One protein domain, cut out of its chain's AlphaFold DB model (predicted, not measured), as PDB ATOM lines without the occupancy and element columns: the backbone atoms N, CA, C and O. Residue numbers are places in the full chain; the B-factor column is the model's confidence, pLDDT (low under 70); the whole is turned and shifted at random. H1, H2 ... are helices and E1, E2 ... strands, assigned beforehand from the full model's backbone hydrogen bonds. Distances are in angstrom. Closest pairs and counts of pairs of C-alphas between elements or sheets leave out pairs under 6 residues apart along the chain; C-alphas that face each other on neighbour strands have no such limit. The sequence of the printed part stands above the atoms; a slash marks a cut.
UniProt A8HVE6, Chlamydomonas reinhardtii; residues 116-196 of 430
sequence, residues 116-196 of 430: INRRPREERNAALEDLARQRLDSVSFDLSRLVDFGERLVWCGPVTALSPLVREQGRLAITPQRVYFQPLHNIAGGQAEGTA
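Overview. This is residues 116 to 196 of the 430 residues of a protein of Chlamydomonas reinhardtii (UniProt A8HVE6). A long helix, H1, reaches away from a small, strongly twisted sheet, which it only grazes with its residues 132 to 137. The sheet is a meander, E1, E2, E3, each strand the antiparallel neighbour of the one before. The printed part has 81 residues, of mixed class, in the order H1, E1, E2, E3; it is loose, with a radius of gyration of the C-alphas of 15.0 A, and spans 49 by 25 by 18 A.

Arrangement. In H1, residues 121 to 138, every O i to N i+4 pair is within hydrogen-bond range. Its closest C-alpha to E1, residues 155 to 163, is that of Leu 136, 6.4 A from that of Pro 158, where E1 bends by 70 degrees. E2, residues 166 to 174, forms a hairpin with E1; N 159 and O 170 are 2.9 A apart. E3, residues 179 to 183, forms a hairpin with E2; N 173 and O 180 are 2.8 A apart.

Along the chain. H1, 25.7 A long, begins at C-alpha 121, (284.448, 312.381, 287.503). E1 measures 22.4 A, E2 22.2 A and E3 13.3 A, ending at C-alpha 183, (283.429, 294.586, 266.446).

Size, cuts and confidence. The C-alphas farthest apart, Pro 120 and Gly 150, are 50.0 A apart. The printed part has no cut; H1 to E1 is a long link. Model pLDDT is under 70 at residues 147 to 149, 162 to 166 and 186 to 196.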
ATOM      1  N   ILE A 116     286.262 316.485 277.663       90.38
ATOM      2  CA  ILE A 116     285.616 315.516 278.560       90.38
ATOM      3  C   ILE A 116     286.523 315.182 279.753       90.38
ATOM      4  O   ILE A 116     286.057 315.130 280.891       90.38
ATOM      5  N   ASN A 117     287.829 315.005 279.528       90.06
ATOM      6  CA  ASN A 117     288.772 314.665 280.595       90.06
ATOM      7  C   ASN A 117     288.889 315.755 281.679       90.06
ATOM      8  O   ASN A 117     289.144 315.443 282.843       90.06
ATOM      9  N   ARG A 118     288.664 317.025 281.315       92.31
ATOM     10  CA  ARG A 118     288.713 318.173 282.236       92.31
ATOM     11  C   ARG A 118     287.484 318.292 283.145       92.31
ATOM     12  O   ARG A 118     287.512 319.102 284.068       92.31
ATOM     13  N   ARG A 119     286.425 317.511 282.908       92.12
ATOM     14  CA  ARG A 119     285.177 317.546 283.690       92.12
ATOM     15  C   ARG A 119     285.292 316.768 285.013       92.12
ATOM     16  O   ARG A 119     286.152 315.883 285.129       92.12
ATOM     17  N   PRO A 120     284.421 317.045 286.006       93.56
ATOM     18  CA  PRO A 120     284.281 316.224 287.211       93.56
ATOM     19  C   PRO A 120     284.031 314.747 286.881       93.56
ATOM     20  O   PRO A 120     283.504 314.419 285.823       93.56
ATOM     21  N   ARG A 121     284.407 313.831 287.785       82.75
ATOM     22  CA  ARG A 121     284.448 312.381 287.503       82.75
ATOM     23  C   ARG A 121     283.119 311.809 286.999       82.75
ATOM     24  O   ARG A 121     283.147 311.017 286.063       82.75
ATOM     25  N   GLU A 122     281.997 312.184 287.605       85.44
ATOM     26  CA  GLU A 122     280.673 311.682 287.215       85.44
ATOM     27  C   GLU A 122     280.265 312.186 285.829       85.44
ATOM     28  O   GLU A 122     279.968 311.382 284.948       85.44
ATOM     29  N   GLU A 123     280.364 313.496 285.596       88.62
ATOM     30  CA  GLU A 123     280.076 314.112 284.295       88.62
ATOM     31  C   GLU A 123     281.005 313.606 283.189       88.62
ATOM     32  O   GLU A 123     280.574 313.387 282.059       88.62
ATOM     33  N   ARG A 124     282.286 313.393 283.506       89.31
ATOM     34  CA  ARG A 124     283.261 312.805 282.588       89.31
ATOM     35  C   ARG A 124     282.859 311.388 282.198       89.31
ATOM     36  O   ARG A 124     282.893 311.064 281.017       89.31
ATOM     37  N   ASN A 125     282.501 310.550 283.170       83.88
ATOM     38  CA  ASN A 125     282.094 309.172 282.909       83.88
ATOM     39  C   ASN A 125     280.820 309.129 282.055       83.88
ATOM     40  O   ASN A 125     280.809 308.446 281.037       83.88
ATOM     41  N   ALA A 126     279.808 309.929 282.403       84.38
ATOM     42  CA  ALA A 126     278.578 310.042 281.623       84.38
ATOM     43  C   ALA A 126     278.851 310.525 280.185       84.38
ATOM     44  O   ALA A 126     278.379 309.923 279.224       84.38
ATOM     45  N   ALA A 127     279.688 311.554 280.011       86.56
ATOM     46  CA  ALA A 127     280.041 312.072 278.690       86.56
ATOM     47  C   ALA A 127     280.844 311.067 277.843       86.56
ATOM     48  O   ALA A 127     280.662 311.002 276.626       86.56
ATOM     49  N   LEU A 128     281.725 310.271 278.462       84.69
ATOM     50  CA  LEU A 128     282.434 309.181 277.784       84.69
ATOM     51  C   LEU A 128     281.474 308.068 277.348       84.69
ATOM     52  O   LEU A 128     281.605 307.559 276.234       84.69
ATOM     53  N   GLU A 129     280.513 307.702 278.196       81.75
ATOM     54  CA  GLU A 129     279.485 306.706 277.877       81.75
ATOM     55  C   GLU A 129     278.580 307.168 276.734       81.75
ATOM     56  O   GLU A 129     278.332 306.402 275.802       81.75
ATOM     57  N   ASP A 130     278.145 308.428 276.751       84.38
ATOM     58  CA  ASP A 130     277.342 309.014 275.679       84.38
ATOM     59  C   ASP A 130     278.119 309.076 274.360       84.38
ATOM     60  O   ASP A 130     277.589 308.698 273.314       84.38
ATOM     61  N   LEU A 131     279.396 309.475 274.394       84.12
ATOM     62  CA  LEU A 131     280.255 309.486 273.209       84.12
ATOM     63  C   LEU A 131     280.456 308.072 272.640       84.12
ATOM     64  O   LEU A 131     280.423 307.883 271.422       84.12
ATOM     65  N   ALA A 132     280.653 307.071 273.502       78.12
ATOM     66  CA  ALA A 132     280.754 305.676 273.086       78.12
ATOM     67  C   ALA A 132     279.437 305.180 272.466       78.12
ATOM     68  O   ALA A 132     279.458 304.562 271.400       78.12
ATOM     69  N   ARG A 133     278.290 305.512 273.077       80.94
ATOM     70  CA  ARG A 133     276.953 305.162 272.577       80.94
ATOM     71  C   ARG A 133     276.685 305.779 271.203       80.94
ATOM     72  O   ARG A 133     276.334 305.056 270.280       80.94
ATOM     73  N   GLN A 134     276.961 307.071 271.030       83.06
ATOM     74  CA  GLN A 134     276.823 307.760 269.739       83.06
ATOM     75  C   GLN A 134     277.669 307.108 268.638       83.06
ATOM     76  O   GLN A 134     277.211 306.949 267.507       83.06
ATOM     77  N   ARG A 135     278.902 306.694 268.962       77.94
ATOM     78  CA  ARG A 135     279.772 305.981 268.014       77.94
ATOM     79  C   ARG A 135     279.209 304.611 267.641       77.94
ATOM     80  O   ARG A 135     279.166 304.290 266.456       77.94
ATOM     81  N   LEU A 136     278.745 303.833 268.614       76.69
ATOM     82  CA  LEU A 136     278.076 302.547 268.383       76.69
ATOM     83  C   LEU A 136     276.830 302.696 267.501       76.69
ATOM     84  O   LEU A 136     276.634 301.924 266.557       76.69
ATOM     85  N   ASP A 137     276.024 303.721 267.769       80.88
ATOM     86  CA  ASP A 137     274.802 304.003 267.021       80.88
ATOM     87  C   ASP A 137     275.085 304.433 265.577       80.88
ATOM     88  O   ASP A 137     274.329 304.071 264.678       80.88
ATOM     89  N   SER A 138     276.207 305.117 265.333       81.06
ATOM     90  CA  SER A 138     276.612 305.575 263.994       81.06
ATOM     91  C   SER A 138     277.046 304.461 263.031       81.06
ATOM     92  O   SER A 138     277.083 304.672 261.820       81.06
ATOM     93  N   VAL A 139     277.383 303.277 263.546       79.25
ATOM     94  CA  VAL A 139     277.853 302.144 262.740       79.25
ATOM     95  C   VAL A 139     276.696 301.196 262.490       79.25
ATOM     96  O   VAL A 139     275.986 300.872 263.427       79.25
ATOM     97  N   SER A 140     276.506 300.703 261.266       84.38
ATOM     98  CA  SER A 140     275.545 299.636 260.953       84.38
ATOM     99  C   SER A 140     276.237 298.275 260.829       84.38
ATOM    100  O   SER A 140     277.435 298.199 260.544       84.38
ATOM    101  N   PHE A 141     275.484 297.187 261.017       83.00
ATOM    102  CA  PHE A 141     276.002 295.849 260.727       83.00
ATOM    103  C   PHE A 141     276.216 295.684 259.216       83.00
ATOM    104  O   PHE A 141     275.335 295.992 258.415       83.00
ATOM    105  N   ASP A 142     277.397 295.213 258.841       79.38
ATOM    106  CA  ASP A 142     277.830 294.955 257.479       79.38
ATOM    107  C   ASP A 142     277.312 293.587 257.029       79.38
ATOM    108  O   ASP A 142     277.807 292.538 257.441       79.38
ATOM    109  N   LEU A 143     276.303 293.606 256.160       77.44
ATOM    110  CA  LEU A 143     275.657 292.403 255.636       77.44
ATOM    111  C   LEU A 143     276.608 291.505 254.827       77.44
ATOM    112  O   LEU A 143     276.313 290.325 254.671       77.44
ATOM    113  N   SER A 144     277.754 292.011 254.352       73.19
ATOM    114  CA  SER A 144     278.757 291.172 253.678       73.19
ATOM    115  C   SER A 144     279.429 290.162 254.616       73.19
ATOM    116  O   SER A 144     280.089 289.233 254.153       73.19
ATOM    117  N   ARG A 145     279.239 290.318 255.935       70.00
ATOM    118  CA  ARG A 145     279.710 289.385 256.968       70.00
ATOM    119  C   ARG A 145     278.809 288.167 257.146       70.00
ATOM    120  O   ARG A 145     279.184 287.257 257.885       70.00
ATOM    121  N   LEU A 146     277.636 288.148 256.514       71.31
ATOM    122  CA  LEU A 146     276.783 286.964 256.506       71.31
ATOM    123  C   LEU A 146     277.482 285.840 255.738       71.31
ATOM    124  O   LEU A 146     278.059 286.055 254.674       71.31
ATOM    125  N   VAL A 147     277.444 284.637 256.308       67.62
ATOM    126  CA  VAL A 147     278.081 283.450 255.710       67.62
ATOM    127  C   VAL A 147     277.258 282.956 254.525       67.62
ATOM    128  O   VAL A 147     277.823 282.557 253.511       67.62
ATOM    129  N   ASP A 148     275.931 283.010 254.642       69.75
ATOM    130  CA  ASP A 148     275.003 282.735 253.552       69.75
ATOM    131  C   ASP A 148     274.264 284.024 253.154       69.75
ATOM    132  O   ASP A 148     273.587 284.666 253.958       69.75
ATOM    133  N   PHE A 149     274.389 284.404 251.880       68.56
ATOM    134  CA  PHE A 149     273.751 285.593 251.305       68.56
ATOM    135  C   PHE A 149     272.214 285.505 251.267       68.56
ATOM    136  O   PHE A 149     271.546 286.520 251.052       68.56
ATOM    137  N   GLY A 150     271.645 284.310 251.468       71.38
ATOM    138  CA  GLY A 150     270.213 284.088 251.652       71.38
ATOM    139  C   GLY A 150     269.704 284.429 253.057       71.38
ATOM    140  O   GLY A 150     268.491 284.542 253.251       71.38
ATOM    141  N   GLU A 151     270.592 284.622 254.036       76.75
ATOM    142  CA  GLU A 151     270.194 284.962 255.400       76.75
ATOM    143  C   GLU A 151     269.586 286.369 255.491       76.75
ATOM    144  O   GLU A 151     269.971 287.321 254.802       76.75
ATOM    145  N   ARG A 152     268.606 286.509 256.387       80.31
ATOM    146  CA  ARG A 152     267.956 287.782 256.709       80.31
ATOM    147  C   ARG A 152     268.118 288.075 258.190       80.31
ATOM    148  O   ARG A 152     267.992 287.178 259.019       80.31
ATOM    149  N   LEU A 153     268.380 289.339 258.509       84.00
ATOM    150  CA  LEU A 153     268.445 289.796 259.890       84.00
ATOM    151  C   LEU A 153     267.047 289.745 260.515       84.00
ATOM    152  O   LEU A 153     266.108 290.343 259.995       84.00
ATOM    153  N   VAL A 154     266.936 289.051 261.642       89.75
ATOM    154  CA  VAL A 154     265.786 289.090 262.554       89.75
ATOM    155  C   VAL A 154     265.937 290.266 263.512       89.75
ATOM    156  O   VAL A 154     264.974 290.973 263.793       89.75
ATOM    157  N   TRP A 155     267.157 290.497 263.998       89.56
ATOM    158  CA  TRP A 155     267.462 291.593 264.908       89.56
ATOM    159  C   TRP A 155     268.910 292.055 264.745       89.56
ATOM    160  O   TRP A 155     269.791 291.258 264.426       89.56
ATOM    161  N   CYS A 156     269.159 293.343 264.976       88.56
ATOM    162  CA  CYS A 156     270.501 293.899 265.051       88.56
ATOM    163  C   CYS A 156     270.553 295.014 266.097       88.56
ATOM    164  O   CYS A 156     269.709 295.910 266.084       88.56
ATOM    165  N   GLY A 157     271.555 294.991 266.973       87.25
ATOM    166  CA  GLY A 157     271.697 295.997 268.021       87.25
ATOM    167  C   GLY A 157     273.101 296.078 268.615       87.25
ATOM    168  O   GLY A 157     273.932 295.197 268.371       87.25
ATOM    169  N   PRO A 158     273.393 297.160 269.356       84.62
ATOM    170  CA  PRO A 158     274.679 297.337 270.011       84.62
ATOM    171  C   PRO A 158     274.841 296.323 271.149       84.62
ATOM    172  O   PRO A 158     273.936 296.133 271.959       84.62
ATOM    173  N   VAL A 159     276.010 295.688 271.224       81.50
ATOM    174  CA  VAL A 159     276.393 294.792 272.324       81.50
ATOM    175  C   VAL A 159     277.866 294.986 272.678       81.50
ATOM    176  O   VAL A 159     278.633 295.586 271.925       81.50
ATOM    177  N   THR A 160     278.277 294.443 273.820       78.69
ATOM    178  CA  THR A 160     279.694 294.303 274.168       78.69
ATOM    179  C   THR A 160     280.039 292.823 274.211       78.69
ATOM    180  O   THR A 160     279.500 292.094 275.042       78.69
ATOM    181  N   ALA A 161     280.925 292.377 273.324       75.56
ATOM    182  CA  ALA A 161     281.503 291.046 273.398       75.56
ATOM    183  C   ALA A 161     282.511 290.999 274.550       75.56
ATOM    184  O   ALA A 161     283.407 291.843 274.658       75.56
ATOM    185  N   LEU A 162     282.345 290.012 275.424       68.50
ATOM    186  CA  LEU A 162     283.264 289.743 276.519       68.50
ATOM    187  C   LEU A 162     284.207 288.624 276.084       68.50
ATOM    188  O   LEU A 162     283.765 287.529 275.748       68.50
ATOM    189  N   SER A 163     285.500 288.922 276.073       69.50
ATOM    190  CA  SER A 163     286.579 287.941 275.976       69.50
ATOM    191  C   SER A 163     287.468 288.071 277.218       69.50
ATOM    192  O   SER A 163     287.427 289.129 277.860       69.50
ATOM    193  N   PRO A 164     288.298 287.063 277.566       64.44
ATOM    194  CA  PRO A 164     288.945 287.002 278.881       64.44
ATOM    195  C   PRO A 164     289.689 288.280 279.304       64.44
ATOM    196  O   PRO A 164     289.770 288.587 280.489       64.44
ATOM    197  N   LEU A 165     290.214 289.052 278.348       63.75
ATOM    198  CA  LEU A 165     290.973 290.279 278.615       63.75
ATOM    199  C   LEU A 165     290.403 291.537 277.967       63.75
ATOM    200  O   LEU A 165     290.874 292.632 278.267       63.75
ATOM    201  N   VAL A 166     289.461 291.397 277.035       69.06
ATOM    202  CA  VAL A 166     289.005 292.510 276.202       69.06
ATOM    203  C   VAL A 166     287.491 292.549 276.220       69.06
ATOM    204  O   VAL A 166     286.821 291.568 275.895       69.06
ATOM    205  N   ARG A 167     286.964 293.719 276.577       71.44
ATOM    206  CA  ARG A 167     285.569 294.080 276.352       71.44
ATOM    207  C   ARG A 167     285.507 294.836 275.041       71.44
ATOM    208  O   ARG A 167     286.044 295.937 274.943       71.44
ATOM    209  N   GLU A 168     284.895 294.230 274.040       77.06
ATOM    210  CA  GLU A 168     284.838 294.799 272.704       77.06
ATOM    211  C   GLU A 168     283.419 295.248 272.379       77.06
ATOM    212  O   GLU A 168     282.484 294.454 272.321       77.06
ATOM    213  N   GLN A 169     283.255 296.550 272.173       81.62
ATOM    214  CA  GLN A 169     281.998 297.125 271.712       81.62
ATOM    215  C   GLN A 169     281.770 296.774 270.240       81.62
ATOM    216  O   GLN A 169     282.704 296.788 269.437       81.62
ATOM    217  N   GLY A 170     280.526 296.478 269.873       85.94
ATOM    218  CA  GLY A 170     280.170 296.140 268.501       85.94
ATOM    219  C   GLY A 170     278.669 295.981 268.292       85.94
ATOM    220  O   GLY A 170     277.860 296.429 269.104       85.94
ATOM    221  N   ARG A 171     278.293 295.332 267.191       86.19
ATOM    222  CA  ARG A 171     276.903 294.989 266.881       86.19
ATOM    223  C   ARG A 171     276.693 293.494 266.805       86.19
ATOM    224  O   ARG A 171     277.451 292.799 266.133       86.19
ATOM    225  N   LEU A 172     275.631 293.033 267.449       87.81
ATOM    226  CA  LEU A 172     275.131 291.680 267.294       87.81
ATOM    227  C   LEU A 172     274.057 291.682 266.215       87.81
ATOM    228  O   LEU A 172     273.159 292.520 266.250       87.81
ATOM    229  N   ALA A 173     274.137 290.742 265.289       86.50
ATOM    230  CA  ALA A 173     273.141 290.499 264.263       86.50
ATOM    231  C   ALA A 173     272.639 289.064 264.400       86.50
ATOM    232  O   ALA A 173     273.422 288.123 264.353       86.50
ATOM    233  N   ILE A 174     271.336 288.890 264.573       86.19
ATOM    234  CA  ILE A 174     270.696 287.582 264.709       86.19
ATOM    235  C   ILE A 174     269.952 287.289 263.411       86.19
ATOM    236  O   ILE A 174     269.170 288.120 262.948       86.19
ATOM    237  N   THR A 175     270.171 286.112 262.840       83.06
ATOM    238  CA  THR A 175     269.404 285.544 261.725       83.06
ATOM    239  C   THR A 175     268.642 284.309 262.224       83.06
ATOM    240  O   THR A 175     268.876 283.858 263.347       83.06
ATOM    241  N   PRO A 176     267.750 283.704 261.420       77.25
ATOM    242  CA  PRO A 176     267.128 282.433 261.790       77.25
ATOM    243  C   PRO A 176     268.126 281.274 261.929       77.25
ATOM    244  O   PRO A 176     267.761 280.229 262.458       77.25
ATOM    245  N   GLN A 177     269.354 281.426 261.421       70.75
ATOM    246  CA  GLN A 177     270.357 280.363 261.395       70.75
ATOM    247  C   GLN A 177     271.518 280.616 262.367       70.75
ATOM    248  O   GLN A 177     272.100 279.655 262.870       70.75
ATOM    249  N   ARG A 178     271.913 281.878 262.586       77.19
ATOM    250  CA  ARG A 178     273.186 282.239 263.230       77.19
ATOM    251  C   ARG A 178     273.107 283.568 263.975       77.19
ATOM    252  O   ARG A 178     272.291 284.435 263.669       77.19
ATOM    253  N   VAL A 179     274.028 283.751 264.917       79.44
ATOM    254  CA  VAL A 179     274.274 285.029 265.592       79.44
ATOM    255  C   VAL A 179     275.664 285.532 265.238       79.44
ATOM    256  O   VAL A 179     276.640 284.858 265.521       79.44
ATOM    257  N   TYR A 180     275.764 286.721 264.663       79.38
ATOM    258  CA  TYR A 180     277.003 287.357 264.240       79.38
ATOM    259  C   TYR A 180     277.392 288.493 265.174       79.38
ATOM    260  O   TYR A 180     276.536 289.284 265.564       79.38
ATOM    261  N   PHE A 181     278.687 288.651 265.442       84.25
ATOM    262  CA  PHE A 181     279.228 289.834 266.110       84.25
ATOM    263  C   PHE A 181     280.157 290.620 265.177       84.25
ATOM    264  O   PHE A 181     281.115 290.080 264.626       84.25
ATOM    265  N   GLN A 182     279.878 291.911 265.003       82.50
ATOM    266  CA  GLN A 182     280.743 292.859 264.310       82.50
ATOM    267  C   GLN A 182     281.407 293.789 265.329       82.50
ATOM    268  O   GLN A 182     280.718 294.653 265.879       82.50
ATOM    269  N   PRO A 183     282.726 293.679 265.553       79.88
ATOM    270  CA  PRO A 183     283.429 294.586 266.446       79.88
ATOM    271  C   PRO A 183     283.524 295.997 265.853       79.88
ATOM    272  O   PRO A 183     283.654 296.167 264.640       79.88
ATOM    273  N   LEU A 184     283.503 297.015 266.716       77.69
ATOM    274  CA  LEU A 184     283.669 298.419 266.327       77.69
ATOM    275  C   LEU A 184     285.120 298.742 265.933       77.69
ATOM    276  O   LEU A 184     285.355 299.532 265.021       77.69
ATOM    277  N   HIS A 185     286.089 298.134 266.622       70.38
ATOM    278  CA  HIS A 185     287.520 298.428 266.463       70.38
ATOM    279  C   HIS A 185     288.380 297.202 266.114       70.38
ATOM    280  O   HIS A 185     289.535 297.366 265.737       70.38
ATOM    281  N   ASN A 186     287.810 295.995 266.189       61.78
ATOM    282  CA  ASN A 186     288.465 294.711 265.922       61.78
ATOM    283  C   ASN A 186     289.813 294.541 266.647       61.78
ATOM    284  O   ASN A 186     290.805 294.108 266.063       61.78
ATOM    285  N   ILE A 187     289.847 294.897 267.931       57.81
ATOM    286  CA  ILE A 187     291.042 294.867 268.785       57.81
ATOM    287  C   ILE A 187     291.509 293.420 268.999       57.81
ATOM    288  O   ILE A 187     292.705 293.162 269.126       57.81
ATOM    289  N   ALA A 188     290.576 292.464 269.008       53.16
ATOM    290  CA  ALA A 188     290.876 291.043 269.159       53.16
ATOM    291  C   ALA A 188     291.425 290.380 267.876       53.16
ATOM    292  O   ALA A 188     291.962 289.276 267.957       53.16
ATOM    293  N   GLY A 189     291.315 291.026 266.705       47.06
ATOM    294  CA  GLY A 189     291.829 290.515 265.425       47.06
ATOM    295  C   GLY A 189     291.110 289.274 264.870       47.06
ATOM    296  O   GLY A 189     291.613 288.653 263.934       47.06
ATOM    297  N   GLY A 190     289.958 288.895 265.433       47.62
ATOM    298  CA  GLY A 190     289.180 287.716 265.033       47.62
ATOM    299  C   GLY A 190     288.207 287.979 263.877       47.62
ATOM    300  O   GLY A 190     287.805 289.114 263.617       47.62
ATOM    301  N   GLN A 191     287.806 286.918 263.165       41.38
ATOM    302  CA  GLN A 191     286.643 286.970 262.271       41.38
ATOM    303  C   GLN A 191     285.346 286.838 263.084       41.38
ATOM    304  O   GLN A 191     285.355 286.325 264.197       41.38
ATOM    305  N   ALA A 192     284.230 287.329 262.536       40.69
ATOM    306  CA  ALA A 192     282.917 287.189 263.164       40.69
ATOM    307  C   ALA A 192     282.541 285.699 263.244       40.69
ATOM    308  O   ALA A 192     282.314 285.074 262.209       40.69
ATOM    309  N   GLU A 193     282.485 285.132 264.448       45.94
ATOM    310  CA  GLU A 193     282.063 283.746 264.667       45.94
ATOM    311  C   GLU A 193     280.569 283.672 264.992       45.94
ATOM    312  O   GLU A 193     280.043 284.442 265.798       45.94
ATOM    313  N   GLY A 194     279.891 282.738 264.321       38.59
ATOM    314  CA  GLY A 194     278.478 282.440 264.504       38.59
ATOM    315  C   GLY A 194     278.246 281.517 265.696       38.59
ATOM    316  O   GLY A 194     278.748 280.396 265.669       38.59
ATOM    317  N   THR A 195     277.471 281.922 266.705       44.38
ATOM    318  CA  THR A 195     277.087 281.042 267.834       44.38
ATOM    319  C   THR A 195     275.586 280.744 267.840       44.38
ATOM    320  O   THR A 195     274.773 281.585 267.457       44.38
ATOM    321  N   ALA A 196     275.217 279.515 268.217       38.16
ATOM    322  CA  ALA A 196     273.824 279.089 268.343       38.16
ATOM    323  C   ALA A 196     273.191 279.674 269.618       38.16
ATOM    324  O   ALA A 196     273.868 279.846 270.630       38.16
TER     325      ALA A 196